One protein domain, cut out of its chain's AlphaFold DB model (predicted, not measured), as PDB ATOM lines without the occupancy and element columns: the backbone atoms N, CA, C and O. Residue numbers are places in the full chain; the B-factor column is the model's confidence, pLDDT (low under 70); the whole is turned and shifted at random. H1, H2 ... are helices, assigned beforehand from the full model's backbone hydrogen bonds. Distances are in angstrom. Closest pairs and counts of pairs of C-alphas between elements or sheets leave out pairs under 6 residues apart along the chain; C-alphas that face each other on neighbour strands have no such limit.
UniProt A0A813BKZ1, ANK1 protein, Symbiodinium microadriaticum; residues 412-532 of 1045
ATOM      1  N   LEU A 412      42.994   2.176   5.378       76.12
ATOM      2  CA  LEU A 412      43.186   3.626   5.421       76.12
ATOM      3  C   LEU A 412      44.550   4.009   4.832       76.12
ATOM      4  O   LEU A 412      45.591   3.633   5.365       76.12
ATOM      5  N   THR A 413      44.542   4.793   3.752       78.81
ATOM      6  CA  THR A 413      45.740   5.443   3.197       78.81
ATOM      7  C   THR A 413      45.896   6.865   3.740       78.81
ATOM      8  O   THR A 413      44.913   7.504   4.125       78.81
ATOM      9  N   ASP A 414      47.122   7.396   3.741       79.31
ATOM     10  CA  ASP A 414      47.428   8.725   4.297       79.31
ATOM     11  C   ASP A 414      46.625   9.866   3.640       79.31
ATOM     12  O   ASP A 414      46.234  10.822   4.321       79.31
ATOM     13  N   ASP A 415      46.319   9.750   2.345       78.75
ATOM     14  CA  ASP A 415      45.481  10.704   1.607       78.75
ATOM     15  C   ASP A 415      44.031  10.697   2.112       78.75
ATOM     16  O   ASP A 415      43.454  11.753   2.388       78.75
ATOM     17  N   VAL A 416      43.458   9.503   2.307       79.56
ATOM     18  CA  VAL A 416      42.089   9.308   2.811       79.56
ATOM     19  C   VAL A 416      41.974   9.828   4.245       79.56
ATOM     20  O   VAL A 416      41.057  10.592   4.547       79.56
ATOM     21  N   VAL A 417      42.944   9.515   5.114       80.81
ATOM     22  CA  VAL A 417      43.004  10.071   6.478       80.81
ATOM     23  C   VAL A 417      43.098  11.604   6.429       80.81
ATOM     24  O   VAL A 417      42.414  12.305   7.177       80.81
ATOM     25  N   THR A 418      43.913  12.159   5.528       82.56
ATOM     26  CA  THR A 418      44.101  13.613   5.390       82.56
ATOM     27  C   THR A 418      42.849  14.338   4.903       82.56
ATOM     28  O   THR A 418      42.596  15.461   5.351       82.56
ATOM     29  N   GLN A 419      42.050  13.713   4.040       84.38
ATOM     30  CA  GLN A 419      40.769  14.262   3.609       84.38
ATOM     31  C   GLN A 419      39.719  14.180   4.730       84.38
ATOM     32  O   GLN A 419      39.144  15.207   5.092       84.38
ATOM     33  N   MET A 420      39.582  13.015   5.377       85.81
ATOM     34  CA  MET A 420      38.680  12.795   6.520       85.81
ATOM     35  C   MET A 420      38.874  13.848   7.622       85.81
ATOM     36  O   MET A 420      37.908  14.466   8.073       85.81
ATOM     37  N   ARG A 421      40.131  14.108   8.022       86.50
ATOM     38  CA  ARG A 421      40.481  15.123   9.035       86.50
ATOM     39  C   ARG A 421      39.915  16.508   8.695       86.50
ATOM     40  O   ARG A 421      39.445  17.198   9.593       86.50
ATOM     41  N   LYS A 422      39.971  16.930   7.425       85.19
ATOM     42  CA  LYS A 422      39.468  18.245   6.983       85.19
ATOM     43  C   LYS A 422      37.943  18.283   6.977       85.19
ATOM     44  O   LYS A 422      37.357  19.252   7.462       85.19
ATOM     45  N   ASP A 423      37.319  17.237   6.445       89.75
ATOM     46  CA  ASP A 423      35.871  17.200   6.256       89.75
ATOM     47  C   ASP A 423      35.116  17.112   7.586       89.75
ATOM     48  O   ASP A 423      34.116  17.810   7.743       89.75
ATOM     49  N   VAL A 424      35.631  16.388   8.592       90.75
ATOM     50  CA  VAL A 424      35.019  16.336   9.938       90.75
ATOM     51  C   VAL A 424      34.862  17.733  10.539       90.75
ATOM     52  O   VAL A 424      33.769  18.095  10.972       90.75
ATOM     53  N   TYR A 425      35.922  18.551  10.548       91.06
ATOM     54  CA  TYR A 425      35.826  19.910  11.095       91.06
ATOM     55  C   TYR A 425      34.978  20.831  10.215       91.06
ATOM     56  O   TYR A 425      34.252  21.667  10.747       91.06
ATOM     57  N   LYS A 426      35.015  20.666   8.886       89.81
ATOM     58  CA  LYS A 426      34.162  21.421   7.958       89.81
ATOM     59  C   LYS A 426      32.673  21.165   8.225       89.81
ATOM     60  O   LYS A 426      31.910  22.123   8.307       89.81
ATOM     61  N   VAL A 427      32.273  19.902   8.397       91.12
ATOM     62  CA  VAL A 427      30.893  19.517   8.734       91.12
ATOM     63  C   VAL A 427      30.538  19.994  10.144       91.12
ATOM     64  O   VAL A 427      29.543  20.693  10.316       91.12
ATOM     65  N   PHE A 428      31.383  19.719  11.144       91.44
ATOM     66  CA  PHE A 428      31.135  20.124  12.533       91.44
ATOM     67  C   PHE A 428      30.949  21.638  12.689       91.44
ATOM     68  O   PHE A 428      30.016  22.071  13.358       91.44
ATOM     69  N   PHE A 429      31.789  22.455  12.050       90.50
ATOM     70  CA  PHE A 429      31.668  23.914  12.109       90.50
ATOM     71  C   PHE A 429      30.506  24.476  11.278       90.50
ATOM     72  O   PHE A 429      30.131  25.627  11.500       90.50
ATOM     73  N   GLY A 430      29.938  23.688  10.358       87.50
ATOM     74  CA  GLY A 430      28.671  23.994   9.690       87.50
ATOM     75  C   GLY A 430      27.462  23.705  10.584       87.50
ATOM     76  O   GLY A 430      26.595  24.561  10.725       87.50
ATOM     77  N   VAL A 431      27.431  22.536  11.235       85.88
ATOM     78  CA  VAL A 431      26.330  22.110  12.125       85.88
ATOM     79  C   VAL A 431      26.332  22.880  13.452       85.88
ATOM     80  O   VAL A 431      25.278  23.257  13.957       85.88
ATOM     81  N   ALA A 432      27.509  23.148  14.022       86.75
ATOM     82  CA  ALA A 432      27.679  23.860  15.287       86.75
ATOM     83  C   ALA A 432      28.732  24.984  15.167       86.75
ATOM     84  O   ALA A 432      29.857  24.834  15.657       86.75
ATOM     85  N   PRO A 433      28.387  26.155  14.589       85.56
ATOM     86  CA  PRO A 433      29.326  27.270  14.409       85.56
ATOM     87  C   PRO A 433      29.995  27.745  15.708       85.56
ATOM     88  O   PRO A 433      31.186  28.053  15.710       85.56
ATOM     89  N   LYS A 434      29.275  27.699  16.844       80.75
ATOM     90  CA  LYS A 434      29.814  27.979  18.196       80.75
ATOM     91  C   LYS A 434      31.016  27.093  18.568       80.75
ATOM     92  O   LYS A 434      31.820  27.477  19.412       80.75
ATOM     93  N   GLY A 435      31.174  25.925  17.941       81.56
ATOM     94  CA  GLY A 435      32.338  25.059  18.123       81.56
ATOM     95  C   GLY A 435      33.653  25.727  17.710       81.56
ATOM     96  O   GLY A 435      34.676  25.493  18.354       81.56
ATOM     97  N   GLN A 436      33.639  26.619  16.712       84.19
ATOM     98  CA  GLN A 436      34.843  27.318  16.240       84.19
ATOM     99  C   GLN A 436      35.545  28.103  17.360       84.19
ATOM    100  O   GLN A 436      36.775  28.175  17.389       84.19
ATOM    101  N   ASP A 437      34.788  28.631  18.330       84.00
ATOM    102  CA  ASP A 437      35.349  29.412  19.432       84.00
ATOM    103  C   ASP A 437      36.298  28.610  20.335       84.00
ATOM    104  O   ASP A 437      37.261  29.166  20.874       84.00
ATOM    105  N   TYR A 438      36.058  27.302  20.447       83.56
ATOM    106  CA  TYR A 438      36.830  26.366  21.264       83.56
ATOM    107  C   TYR A 438      37.985  25.703  20.494       83.56
ATOM    108  O   TYR A 438      38.937  25.216  21.103       83.56
ATOM    109  N   PHE A 439      37.957  25.742  19.158       81.50
ATOM    110  CA  PHE A 439      38.949  25.118  18.273       81.50
ATOM    111  C   PHE A 439      39.902  26.136  17.608       81.50
ATOM    112  O   PHE A 439      40.344  25.949  16.476       81.50
ATOM    113  N   LYS A 440      40.297  27.190  18.341       76.00
ATOM    114  CA  LYS A 440      41.304  28.199  17.928       76.00
ATOM    115  C   LYS A 440      42.731  27.626  17.933       76.00
ATOM    116  O   LYS A 440      43.571  28.006  18.746       76.00
ATOM    117  N   GLN A 441      42.985  26.654  17.061       78.69
ATOM    118  CA  GLN A 441      44.228  25.887  16.951       78.69
ATOM    119  C   GLN A 441      44.710  25.848  15.493       78.69
ATOM    120  O   GLN A 441      43.929  26.051  14.568       78.69
ATOM    121  N   SER A 442      45.998  25.572  15.269       84.19
ATOM    122  CA  SER A 442      46.516  25.381  13.907       84.19
ATOM    123  C   SER A 442      45.941  24.115  13.263       84.19
ATOM    124  O   SER A 442      45.662  23.134  13.954       84.19
ATOM    125  N   SER A 443      45.837  24.081  11.931       82.00
ATOM    126  CA  SER A 443      45.334  22.909  11.195       82.00
ATOM    127  C   SER A 443      46.121  21.630  11.518       82.00
ATOM    128  O   SER A 443      45.540  20.560  11.653       82.00
ATOM    129  N   THR A 444      47.434  21.739  11.753       85.19
ATOM    130  CA  THR A 444      48.286  20.634  12.230       85.19
ATOM    131  C   THR A 444      47.813  20.069  13.572       85.19
ATOM    132  O   THR A 444      47.824  18.857  13.779       85.19
ATOM    133  N   ARG A 445      47.373  20.932  14.496       85.56
ATOM    134  CA  ARG A 445      46.859  20.523  15.807       85.56
ATOM    135  C   ARG A 445      45.447  19.944  15.712       85.56
ATOM    136  O   ARG A 445      45.161  18.993  16.431       85.56
ATOM    137  N   LEU A 446      44.603  20.466  14.820       86.94
ATOM    138  CA  LEU A 446      43.286  19.893  14.519       86.94
ATOM    139  C   LEU A 446      43.413  18.477  13.932       86.94
ATOM    140  O   LEU A 446      42.735  17.564  14.403       86.94
ATOM    141  N   ASN A 447      44.346  18.271  12.996       87.38
ATOM    142  CA  ASN A 447      44.679  16.953  12.445       87.38
ATOM    143  C   ASN A 447      45.100  15.969  13.549       87.38
ATOM    144  O   ASN A 447      44.510  14.901  13.662       87.38
ATOM    145  N   PHE A 448      46.033  16.367  14.424       88.62
ATOM    146  CA  PHE A 448      46.458  15.551  15.570       88.62
ATOM    147  C   PHE A 448      45.301  15.199  16.525       88.62
ATOM    148  O   PHE A 448      45.253  14.093  17.062       88.62
ATOM    149  N   ILE A 449      44.360  16.122  16.758       88.75
ATOM    150  CA  ILE A 449      43.172  15.843  17.579       88.75
ATOM    151  C   ILE A 449      42.273  14.814  16.885       88.75
ATOM    152  O   ILE A 449      41.818  13.883  17.543       88.75
ATOM    153  N   ALA A 450      42.054  14.935  15.572       88.44
ATOM    154  CA  ALA A 450      41.253  13.974  14.816       88.44
ATOM    155  C   ALA A 450      41.893  12.573  14.796       88.44
ATOM    156  O   ALA A 450      41.185  11.584  14.976       88.44
ATOM    157  N   ASP A 451      43.224  12.489  14.697       88.06
ATOM    158  CA  ASP A 451      43.963  11.229  14.836       88.06
ATOM    159  C   ASP A 451      43.741  10.595  16.209       88.06
ATOM    160  O   ASP A 451      43.434   9.410  16.298       88.06
ATOM    161  N   LYS A 452      43.826  11.383  17.290       90.31
ATOM    162  CA  LYS A 452      43.571  10.881  18.647       90.31
ATOM    163  C   LYS A 452      42.116  10.486  18.886       90.31
ATOM    164  O   LYS A 452      41.878   9.525  19.608       90.31
ATOM    165  N   VAL A 453      41.151  11.166  18.269       90.44
ATOM    166  CA  VAL A 453      39.740  10.753  18.311       90.44
ATOM    167  C   VAL A 453      39.554   9.393  17.632       90.44
ATOM    168  O   VAL A 453      38.928   8.511  18.222       90.44
ATOM    169  N   LEU A 454      40.150   9.177  16.455       87.06
ATOM    170  CA  LEU A 454      40.109   7.880  15.777       87.06
ATOM    171  C   LEU A 454      40.840   6.791  16.586       87.06
ATOM    172  O   LEU A 454      40.281   5.724  16.813       87.06
ATOM    173  N   GLU A 455      42.045   7.071  17.086       88.69
ATOM    174  CA  GLU A 455      42.851   6.151  17.901       88.69
ATOM    175  C   GLU A 455      42.096   5.678  19.153       88.69
ATOM    176  O   GLU A 455      41.965   4.472  19.359       88.69
ATOM    177  N   MET A 456      41.510   6.595  19.938       89.88
ATOM    178  CA  MET A 456      40.689   6.242  21.108       89.88
ATOM    179  C   MET A 456      39.459   5.406  20.720       89.88
ATOM    180  O   MET A 456      39.120   4.450  21.416       89.88
ATOM    181  N   SER A 457      38.811   5.725  19.592       88.19
ATOM    182  CA  SER A 457      37.623   5.004  19.090       88.19
ATOM    183  C   SER A 457      37.909   3.547  18.725       88.19
ATOM    184  O   SER A 457      36.998   2.717  18.728       88.19
ATOM    185  N   LEU A 458      39.166   3.230  18.421       85.88
ATOM    186  CA  LEU A 458      39.639   1.894  18.070       85.88
ATOM    187  C   LEU A 458      40.220   1.170  19.291       85.88
ATOM    188  O   LEU A 458      39.937  -0.007  19.514       85.88
ATOM    189  N   GLU A 459      40.998   1.878  20.111       87.50
ATOM    190  CA  GLU A 459      41.609   1.357  21.337       87.50
ATOM    191  C   GLU A 459      40.561   1.030  22.416       87.50
ATOM    192  O   GLU A 459      40.769   0.109  23.205       87.50
ATOM    193  N   MET A 460      39.387   1.675  22.388       86.50
ATOM    194  CA  MET A 460      38.229   1.322  23.226       86.50
ATOM    195  C   MET A 460      37.850  -0.166  23.107       86.50
ATOM    196  O   MET A 460      37.529  -0.798  24.108       86.50
ATOM    197  N   TYR A 461      37.961  -0.764  21.915       83.44
ATOM    198  CA  TYR A 461      37.690  -2.193  21.707       83.44
ATOM    199  C   TYR A 461      38.820  -3.126  22.181       83.44
ATOM    200  O   TYR A 461      38.617  -4.338  22.251       83.44
ATOM    201  N   LYS A 462      40.016  -2.595  22.463       82.81
ATOM    202  CA  LYS A 462      41.217  -3.373  22.824       82.81
ATOM    203  C   LYS A 462      41.526  -3.296  24.316       82.81
ATOM    204  O   LYS A 462      41.805  -4.316  24.939       82.81
ATOM    205  N   ARG A 463      41.454  -2.092  24.891       82.50
ATOM    206  CA  ARG A 463      41.746  -1.793  26.300       82.50
ATOM    207  C   ARG A 463      40.677  -0.848  26.877       82.50
ATOM    208  O   ARG A 463      41.003   0.276  27.266       82.50
ATOM    209  N   PRO A 464      39.403  -1.284  26.975       80.88
ATOM    210  CA  PRO A 464      38.289  -0.421  27.379       80.88
ATOM    211  C   PRO A 464      38.520   0.282  28.720       80.88
ATOM    212  O   PRO A 464      38.353   1.490  28.819       80.88
ATOM    213  N   ARG A 465      39.005  -0.444  29.735       78.25
ATOM    214  CA  ARG A 465      39.289   0.106  31.074       78.25
ATOM    215  C   ARG A 465      40.300   1.252  31.054       78.25
ATOM    216  O   ARG A 465      40.024   2.327  31.570       78.25
ATOM    217  N   GLY A 466      41.448   1.035  30.412       81.00
ATOM    218  CA  GLY A 466      42.487   2.059  30.298       81.00
ATOM    219  C   GLY A 466      42.028   3.269  29.481       81.00
ATOM    220  O   GLY A 466      42.370   4.399  29.813       81.00
ATOM    221  N   MET A 467      41.180   3.049  28.470       88.19
ATOM    222  CA  MET A 467      40.505   4.138  27.768       88.19
ATOM    223  C   MET A 467      39.546   4.908  28.680       88.19
ATOM    224  O   MET A 467      39.618   6.129  28.693       88.19
ATOM    225  N   VAL A 468      38.707   4.256  29.494       83.88
ATOM    226  CA  VAL A 468      37.819   4.951  30.451       83.88
ATOM    227  C   VAL A 468      38.613   5.860  31.399       83.88
ATOM    228  O   VAL A 468      38.196   6.998  31.634       83.88
ATOM    229  N   GLU A 469      39.776   5.426  31.892       84.62
ATOM    230  CA  GLU A 469      40.647   6.259  32.735       84.62
ATOM    231  C   GLU A 469      41.245   7.454  31.975       84.62
ATOM    232  O   GLU A 469      41.149   8.596  32.436       84.62
ATOM    233  N   GLU A 470      41.820   7.222  30.791       88.69
ATOM    234  CA  GLU A 470      42.429   8.268  29.956       88.69
ATOM    235  C   GLU A 470      41.396   9.294  29.461       88.69
ATOM    236  O   GLU A 470      41.664  10.502  29.443       88.69
ATOM    237  N   ILE A 471      40.189   8.832  29.128       90.81
ATOM    238  CA  ILE A 471      39.050   9.658  28.723       90.81
ATOM    239  C   ILE A 471      38.505  10.438  29.925       90.81
ATOM    240  O   ILE A 471      38.241  11.631  29.793       90.81
ATOM    241  N   SER A 472      38.429   9.849  31.121       87.75
ATOM    242  CA  SER A 472      38.056  10.587  32.341       87.75
ATOM    243  C   SER A 472      39.096  11.673  32.674       87.75
ATOM    244  O   SER A 472      38.754  12.827  32.941       87.75
ATOM    245  N   ALA A 473      40.393  11.374  32.547       86.62
ATOM    246  CA  ALA A 473      41.465  12.364  32.693       86.62
ATOM    247  C   ALA A 473      41.431  13.454  31.596       86.62
ATOM    248  O   ALA A 473      41.866  14.595  31.800       86.62
ATOM    249  N   LEU A 474      40.918  13.137  30.404       91.25
ATOM    250  CA  LEU A 474      40.630  14.112  29.353       91.25
ATOM    251  C   LEU A 474      39.399  14.970  29.699       91.25
ATOM    252  O   LEU A 474      39.463  16.190  29.538       91.25
ATOM    253  N   GLY A 475      38.337  14.375  30.246       89.31
ATOM    254  CA  GLY A 475      37.126  15.055  30.711       89.31
ATOM    255  C   GLY A 475      37.412  16.087  31.803       89.31
ATOM    256  O   GLY A 475      37.011  17.241  31.673       89.31
ATOM    257  N   LEU A 476      38.223  15.743  32.813       87.50
ATOM    258  CA  LEU A 476      38.647  16.691  33.857       87.50
ATOM    259  C   LEU A 476      39.450  17.885  33.305       87.50
ATOM    260  O   LEU A 476      39.411  18.973  33.877       87.50
ATOM    261  N   ARG A 477      40.141  17.729  32.168       89.12
ATOM    262  CA  ARG A 477      40.761  18.865  31.458       89.12
ATOM    263  C   ARG A 477      39.725  19.698  30.698       89.12
ATOM    264  O   ARG A 477      39.833  20.919  30.691       89.12
ATOM    265  N   HIS A 478      38.699  19.073  30.117       89.56
ATOM    266  CA  HIS A 478      37.597  19.777  29.441       89.56
ATOM    267  C   HIS A 478      36.756  20.623  30.412       89.56
ATOM    268  O   HIS A 478      36.380  21.741  30.058       89.56
ATOM    269  N   VAL A 479      36.558  20.161  31.654       87.75
ATOM    270  CA  VAL A 479      36.012  20.970  32.765       87.75
ATOM    271  C   VAL A 479      36.777  22.284  32.908       87.75
ATOM    272  O   VAL A 479      36.185  23.361  32.938       87.75
ATOM    273  N   GLY A 480      38.107  22.199  32.979       84.69
ATOM    274  CA  GLY A 480      38.984  23.349  33.176       84.69
ATOM    275  C   GLY A 480      39.141  24.263  31.954       84.69
ATOM    276  O   GLY A 480      39.582  25.402  32.100       84.69
ATOM    277  N   TYR A 481      38.768  23.794  30.761       86.38
ATOM    278  CA  TYR A 481      38.605  24.633  29.569       86.38
ATOM    279  C   TYR A 481      37.178  25.190  29.421       86.38
ATOM    280  O   TYR A 481      36.949  26.050  28.574       86.38
ATOM    281  N   GLY A 482      36.220  24.720  30.228       84.69
ATOM    282  CA  GLY A 482      34.820  25.137  30.159       84.69
ATOM    283  C   GLY A 482      34.118  24.714  28.869       84.69
ATOM    284  O   GLY A 482      33.330  25.496  28.338       84.69
ATOM    285  N   ILE A 483      34.421  23.518  28.350       86.44
ATOM    286  CA  ILE A 483      33.808  23.011  27.113       86.44
ATOM    287  C   ILE A 483      32.320  22.686  27.354       86.44
ATOM    288  O   ILE A 483      32.024  21.877  28.238       86.44
ATOM    289  N   PRO A 484      31.378  23.260  26.580       85.19
ATOM    290  CA  PRO A 484      29.962  22.922  26.672       85.19
ATOM    291  C   PRO A 484      29.702  21.473  26.253       85.19
ATOM    292  O   PRO A 484      30.123  21.040  25.179       85.19
ATOM    293  N   THR A 485      28.941  20.738  27.063       84.94
ATOM    294  CA  THR A 485      28.522  19.358  26.758       84.94
ATOM    295  C   THR A 485      27.624  19.273  25.519       84.94
ATOM    296  O   THR A 485      27.607  18.254  24.839       84.94
ATOM    297  N   GLU A 486      26.935  20.369  25.183       80.56
ATOM    298  CA  GLU A 486      26.092  20.528  23.990       80.56
ATOM    299  C   GLU A 486      26.860  20.304  22.670       80.56
ATOM    300  O   GLU A 486      26.280  19.836  21.697       80.56
ATOM    301  N   LEU A 487      28.173  20.581  22.625       85.31
ATOM    302  CA  LEU A 487      28.979  20.455  21.400       85.31
ATOM    303  C   LEU A 487      29.341  19.006  21.036       85.31
ATOM    304  O   LEU A 487      29.743  18.746  19.902       85.31
ATOM    305  N   PHE A 488      29.209  18.057  21.965       87.75
ATOM    306  CA  PHE A 488      29.667  16.681  21.755       87.75
ATOM    307  C   PHE A 488      28.771  15.888  20.800       87.75
ATOM    308  O   PHE A 488      29.287  15.151  19.962       87.75
ATOM    309  N   ALA A 489      27.446  16.048  20.876       85.75
ATOM    310  CA  ALA A 489      26.529  15.347  19.972       85.75
ATOM    311  C   ALA A 489      26.674  15.816  18.503       85.75
ATOM    312  O   ALA A 489      26.881  14.953  17.647       85.75
ATOM    313  N   PRO A 490      26.713  17.131  18.187       86.00
ATOM    314  CA  PRO A 490      27.050  17.612  16.843       86.00
ATOM    315  C   PRO A 490      28.431  17.162  16.349       86.00
ATOM    316  O   PRO A 490      28.607  16.930  15.155       86.00
ATOM    317  N   PHE A 491      29.417  17.011  17.244       89.88
ATOM    318  CA  PHE A 491      30.744  16.512  16.873       89.88
ATOM    319  C   PHE A 491      30.710  15.033  16.461       89.88
ATOM    320  O   PHE A 491      31.275  14.683  15.426       89.88
ATOM    321  N   ILE A 492      30.009  14.168  17.208       89.06
ATOM    322  CA  ILE A 492      29.809  12.755  16.825       89.06
ATOM    323  C   ILE A 492      29.045  12.650  15.503       89.06
ATOM    324  O   ILE A 492      29.394  11.829  14.659       89.06
ATOM    325  N   GLU A 493      28.012  13.470  15.314       87.25
ATOM    326  CA  GLU A 493      27.198  13.438  14.101       87.25
ATOM    327  C   GLU A 493      28.016  13.868  12.869       87.25
ATOM    328  O   GLU A 493      27.987  13.182  11.850       87.25
ATOM    329  N   ALA A 494      28.872  14.889  12.995       89.44
ATOM    330  CA  ALA A 494      29.831  15.257  11.950       89.44
ATOM    331  C   ALA A 494      30.819  14.122  11.610       89.44
ATOM    332  O   ALA A 494      31.082  13.868  10.434       89.44
ATOM    333  N   TRP A 495      31.330  13.399  12.616       89.81
ATOM    334  CA  TRP A 495      32.118  12.183  12.383       89.81
ATOM    335  C   TRP A 495      31.304  11.103  11.666       89.81
ATOM    336  O   TRP A 495      31.806  10.500  10.722       89.81
ATOM    337  N   SER A 496      30.055  10.864  12.074       87.31
ATOM    338  CA  SER A 496      29.206   9.844  11.454       87.31
ATOM    339  C   SER A 496      28.919  10.141   9.986       87.31
ATOM    340  O   SER A 496      28.985   9.221   9.177       87.31
ATOM    341  N   GLN A 497      28.627  11.394   9.633       88.19
ATOM    342  CA  GLN A 497      28.340  11.794   8.252       88.19
ATOM    343  C   GLN A 497      29.563  11.605   7.351       88.19
ATOM    344  O   GLN A 497      29.466  10.979   6.297       88.19
ATOM    345  N   VAL A 498      30.739  12.061   7.795       88.12
ATOM    346  CA  VAL A 498      31.986  11.878   7.036       88.12
ATOM    347  C   VAL A 498      32.353  10.397   6.921       88.12
ATOM    348  O   VAL A 498      32.721   9.943   5.843       88.12
ATOM    349  N   LEU A 499      32.187   9.610   7.987       83.88
ATOM    350  CA  LEU A 499      32.429   8.168   7.937       83.88
ATOM    351  C   LEU A 499      31.449   7.450   6.999       83.88
ATOM    352  O   LEU A 499      31.894   6.607   6.230       83.88
ATOM    353  N   GLN A 500      30.159   7.798   6.988       83.38
ATOM    354  CA  GLN A 500      29.173   7.245   6.044       83.38
ATOM    355  C   GLN A 500      29.473   7.620   4.586       83.38
ATOM    356  O   GLN A 500      29.307   6.790   3.700       83.38
ATOM    357  N   MET A 501      29.962   8.837   4.327       80.81
ATOM    358  CA  MET A 501      30.395   9.262   2.989       80.81
ATOM    359  C   MET A 501      31.650   8.527   2.492       80.81
ATOM    360  O   MET A 501      31.852   8.411   1.284       80.81
ATOM    361  N   MET A 502      32.517   8.072   3.403       75.56
ATOM    362  CA  MET A 502      33.829   7.498   3.075       75.56
ATOM    363  C   MET A 502      33.893   5.966   3.185       75.56
ATOM    364  O   MET A 502      34.829   5.360   2.661       75.56
ATOM    365  N   LEU A 503      32.932   5.325   3.859       71.25
ATOM    366  CA  LEU A 503      32.909   3.881   4.102       71.25
ATOM    367  C   LEU A 503      31.837   3.163   3.287       71.25
ATOM    368  O   LEU A 503      30.648   3.405   3.446       71.25
ATOM    369  N   VAL A 504      32.271   2.166   2.516       64.88
ATOM    370  CA  VAL A 504      31.372   1.225   1.828       64.88
ATOM    371  C   VAL A 504      30.803   0.169   2.796       64.88
ATOM    372  O   VAL A 504      29.707  -0.341   2.585       64.88
ATOM    373  N   GLU A 505      31.519  -0.169   3.880       75.19
ATOM    374  CA  GLU A 505      31.031  -1.116   4.895       75.19
ATOM    375  C   GLU A 505      30.253  -0.384   6.009       75.19
ATOM    376  O   GLU A 505      30.838   0.128   6.965       75.19
ATOM    377  N   GLU A 506      28.918  -0.410   5.940       78.38
ATOM    378  CA  GLU A 506      28.004   0.187   6.933       78.38
ATOM    379  C   GLU A 506      28.297  -0.263   8.382       78.38
ATOM    380  O   GLU A 506      28.204   0.521   9.333       78.38
ATOM    381  N   LYS A 507      28.737  -1.518   8.570       80.81
ATOM    382  CA  LYS A 507      29.142  -2.058   9.881       80.81
ATOM    383  C   LYS A 507      30.405  -1.403  10.446       80.81
ATOM    384  O   LYS A 507      30.530  -1.325  11.667       80.81
ATOM    385  N   ALA A 508      31.319  -0.916   9.603       79.19
ATOM    386  CA  ALA A 508      32.498  -0.175  10.048       79.19
ATOM    387  C   ALA A 508      32.121   1.251  10.486       79.19
ATOM    388  O   ALA A 508      32.547   1.692  11.554       79.19
ATOM    389  N   ALA A 509      31.245   1.929   9.733       81.44
ATOM    390  CA  ALA A 509      30.721   3.244  10.115       81.44
ATOM    391  C   ALA A 509      29.924   3.164  11.432       81.44
ATOM    392  O   ALA A 509      30.155   3.946  12.354       81.44
ATOM    393  N   SER A 510      29.061   2.150  11.561       84.25
ATOM    394  CA  SER A 510      28.289   1.871  12.780       84.25
ATOM    395  C   SER A 510      29.179   1.558  13.987       84.25
ATOM    396  O   SER A 510      28.910   2.040  15.085       84.25
ATOM    397  N   SER A 511      30.261   0.795  13.790       85.50
ATOM    398  CA  SER A 511      31.243   0.502  14.842       85.50
ATOM    399  C   SER A 511      31.884   1.777  15.390       85.50
ATOM    400  O   SER A 511      31.893   1.988  16.600       85.50
ATOM    401  N   LEU A 512      32.382   2.650  14.513       85.06
ATOM    402  CA  LEU A 512      33.018   3.898  14.937       85.06
ATOM    403  C   LEU A 512      32.014   4.867  15.568       85.06
ATOM    404  O   LEU A 512      32.326   5.474  16.589       85.06
ATOM    405  N   ARG A 513      30.787   4.967  15.033       87.00
ATOM    406  CA  ARG A 513      29.706   5.753  15.652       87.00
ATOM    407  C   ARG A 513      29.410   5.256  17.073       87.00
ATOM    408  O   ARG A 513      29.257   6.078  17.977       87.00
ATOM    409  N   TRP A 514      29.370   3.939  17.291       87.19
ATOM    410  CA  TRP A 514      29.138   3.344  18.612       87.19
ATOM    411  C   TRP A 514      30.261   3.686  19.603       87.19
ATOM    412  O   TRP A 514      29.972   4.195  20.688       87.19
ATOM    413  N   SER A 515      31.535   3.491  19.239       88.31
ATOM    414  CA  SER A 515      32.641   3.773  20.167       88.31
ATOM    415  C   SER A 515      32.839   5.271  20.415       88.31
ATOM    416  O   SER A 515      33.053   5.658  21.563       88.31
ATOM    417  N   LEU A 516      32.648   6.133  19.408       89.06
ATOM    418  CA  LEU A 516      32.582   7.592  19.585       89.06
ATOM    419  C   LEU A 516      31.453   8.012  20.535       89.06
ATOM    420  O   LEU A 516      31.644   8.900  21.369       89.06
ATOM    421  N   THR A 517      30.289   7.360  20.449       87.31
ATOM    422  CA  THR A 517      29.160   7.615  21.354       87.31
ATOM    423  C   THR A 517      29.511   7.232  22.793       87.31
ATOM    424  O   THR A 517      29.255   8.021  23.701       87.31
ATOM    425  N   LEU A 518      30.159   6.084  23.014       84.38
ATOM    426  CA  LEU A 518      30.619   5.671  24.345       84.38
ATOM    427  C   LEU A 518      31.686   6.626  24.914       84.38
ATOM    428  O   LEU A 518      31.560   7.074  26.051       84.38
ATOM    429  N   ILE A 519      32.684   7.015  24.111       89.69
ATOM    430  CA  ILE A 519      33.703   8.012  24.492       89.69
ATOM    431  C   ILE A 519      33.045   9.337  24.898       89.69
ATOM    432  O   ILE A 519      33.412   9.932  25.911       89.69
ATOM    433  N   SER A 520      32.051   9.785  24.133       88.31
ATOM    434  CA  SER A 520      31.294  11.001  24.428       88.31
ATOM    435  C   SER A 520      30.486  10.895  25.723       88.31
ATOM    436  O   SER A 520      30.545  11.825  26.523       88.31
ATOM    437  N   LYS A 521      29.805   9.766  25.987       84.31
ATOM    438  CA  LYS A 521      29.118   9.517  27.271       84.31
ATOM    439  C   LYS A 521      30.083   9.695  28.452       84.31
ATOM    440  O   LYS A 521      29.801  10.502  29.338       84.31
ATOM    441  N   ILE A 522      31.245   9.030  28.408       84.19
ATOM    442  CA  ILE A 522      32.288   9.118  29.448       84.19
ATOM    443  C   ILE A 522      32.758  10.577  29.621       84.19
ATOM    444  O   ILE A 522      32.815  11.081  30.743       84.19
ATOM    445  N   LEU A 523      33.056  11.289  28.521       87.94
ATOM    446  CA  LEU A 523      33.499  12.690  28.566       87.94
ATOM    447  C   LEU A 523      32.435  13.621  29.145       87.94
ATOM    448  O   LEU A 523      32.743  14.403  30.042       87.94
ATOM    449  N   VAL A 524      31.198  13.544  28.654       84.31
ATOM    450  CA  VAL A 524      30.083  14.385  29.104       84.31
ATOM    451  C   VAL A 524      29.799  14.140  30.583       84.31
ATOM    452  O   VAL A 524      29.693  15.113  31.329       84.31
ATOM    453  N   ARG A 525      29.768  12.879  31.037       83.25
ATOM    454  CA  ARG A 525      29.638  12.538  32.461       83.25
ATOM    455  C   ARG A 525      30.745  13.189  33.286       83.25
ATOM    456  O   ARG A 525      30.454  13.948  34.206       83.25
ATOM    457  N   THR A 526      32.010  12.956  32.936       84.25
ATOM    458  CA  THR A 526      33.144  13.510  33.690       84.25
ATOM    459  C   THR A 526      33.186  15.041  33.658       84.25
ATOM    460  O   THR A 526      33.620  15.665  34.629       84.25
ATOM    461  N   ILE A 527      32.700  15.669  32.583       84.12
ATOM    462  CA  ILE A 527      32.530  17.123  32.519       84.12
ATOM    463  C   ILE A 527      31.425  17.587  33.470       84.12
ATOM    464  O   ILE A 527      31.643  18.561  34.184       84.12
ATOM    465  N   LEU A 528      30.273  16.918  33.521       79.00
ATOM    466  CA  LEU A 528      29.176  17.274  34.426       79.00
ATOM    467  C   LEU A 528      29.574  17.106  35.900       79.00
ATOM    468  O   LEU A 528      29.426  18.055  36.670       79.00
ATOM    469  N   GLU A 529      30.149  15.958  36.267       78.94
ATOM    470  CA  GLU A 529      30.628  15.665  37.628       78.94
ATOM    471  C   GLU A 529      31.744  16.633  38.063       78.94
ATOM    472  O   GLU A 529      31.733  17.154  39.178       78.94
ATOM    473  N   GLY A 530      32.693  16.939  37.171       81.12
ATOM    474  CA  GLY A 530      33.806  17.835  37.484       81.12
ATOM    475  C   GLY A 530      33.480  19.335  37.417       81.12
ATOM    476  O   GLY A 530      34.223  20.137  37.988       81.12
ATOM    477  N   SER A 531      32.387  19.753  36.760       81.56
ATOM    478  CA  SER A 531      32.006  21.168  36.558       81.56
ATOM    479  C   SER A 531      31.389  21.829  37.795       81.56
ATOM    480  O   SER A 531      30.313  22.440  37.741       81.56
ATOM    481  N   THR A 532      32.105  21.755  38.915       83.81
ATOM    482  CA  THR A 532      31.735  22.390  40.179       83.81
ATOM    483  C   THR A 532      31.592  23.908  40.042       83.81
ATOM    484  O   THR A 532      32.155  24.560  39.154       83.81
TER     485      THR A 532
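What this domain is: This is residues 412 to 532 of the 1045 residues of the protein "ANK1 protein" of Symbiodinium microadriaticum (UniProt A0A813BKZ1). A long helical hairpin, H5 and H6, forms one layer, and three helices cross it on one side, H1 packing on H5, H3 and H4 on H6; short H2 follows H1. The printed part has 121 residues with six named helices, H1 to H6 in order, all helix. It is compact, radius of gyration of the C-alphas 14.0 A, spanning 43 by 32 by 22 A.

How they stand to each other: H1, residues 414 to 431, only just touches H2, residues 433 to 437, only at the corner, with 3 pairs of C-alphas within 8 A. H4, residues 464 to 481, touches residues 519 to 530 alone of H6, residues 506 to 530; the closest C-alphas, Gly 475 and Leu 523, are 4.8 A apart. H5, residues 485 to 502, and H6 form a hairpin at a shallow tilt of 13 degrees. Every O i to N i+4 pair is within hydrogen-bond range in H3, residues 443 to 459, and H6; 12 of 14 in H1, H4 and H5; 0 of 1 in H2, with 2 of 2 O i to N i+3 pairs.

Where its parts are: H1 begins at C-alpha 414 (47.428, 8.725, 4.297); H6, 35.8 A long, ends at C-alpha 530 (33.806, 17.835, 37.484).

The domain as a whole: The printed part has no cut; Val 504 alone has pLDDT under 70.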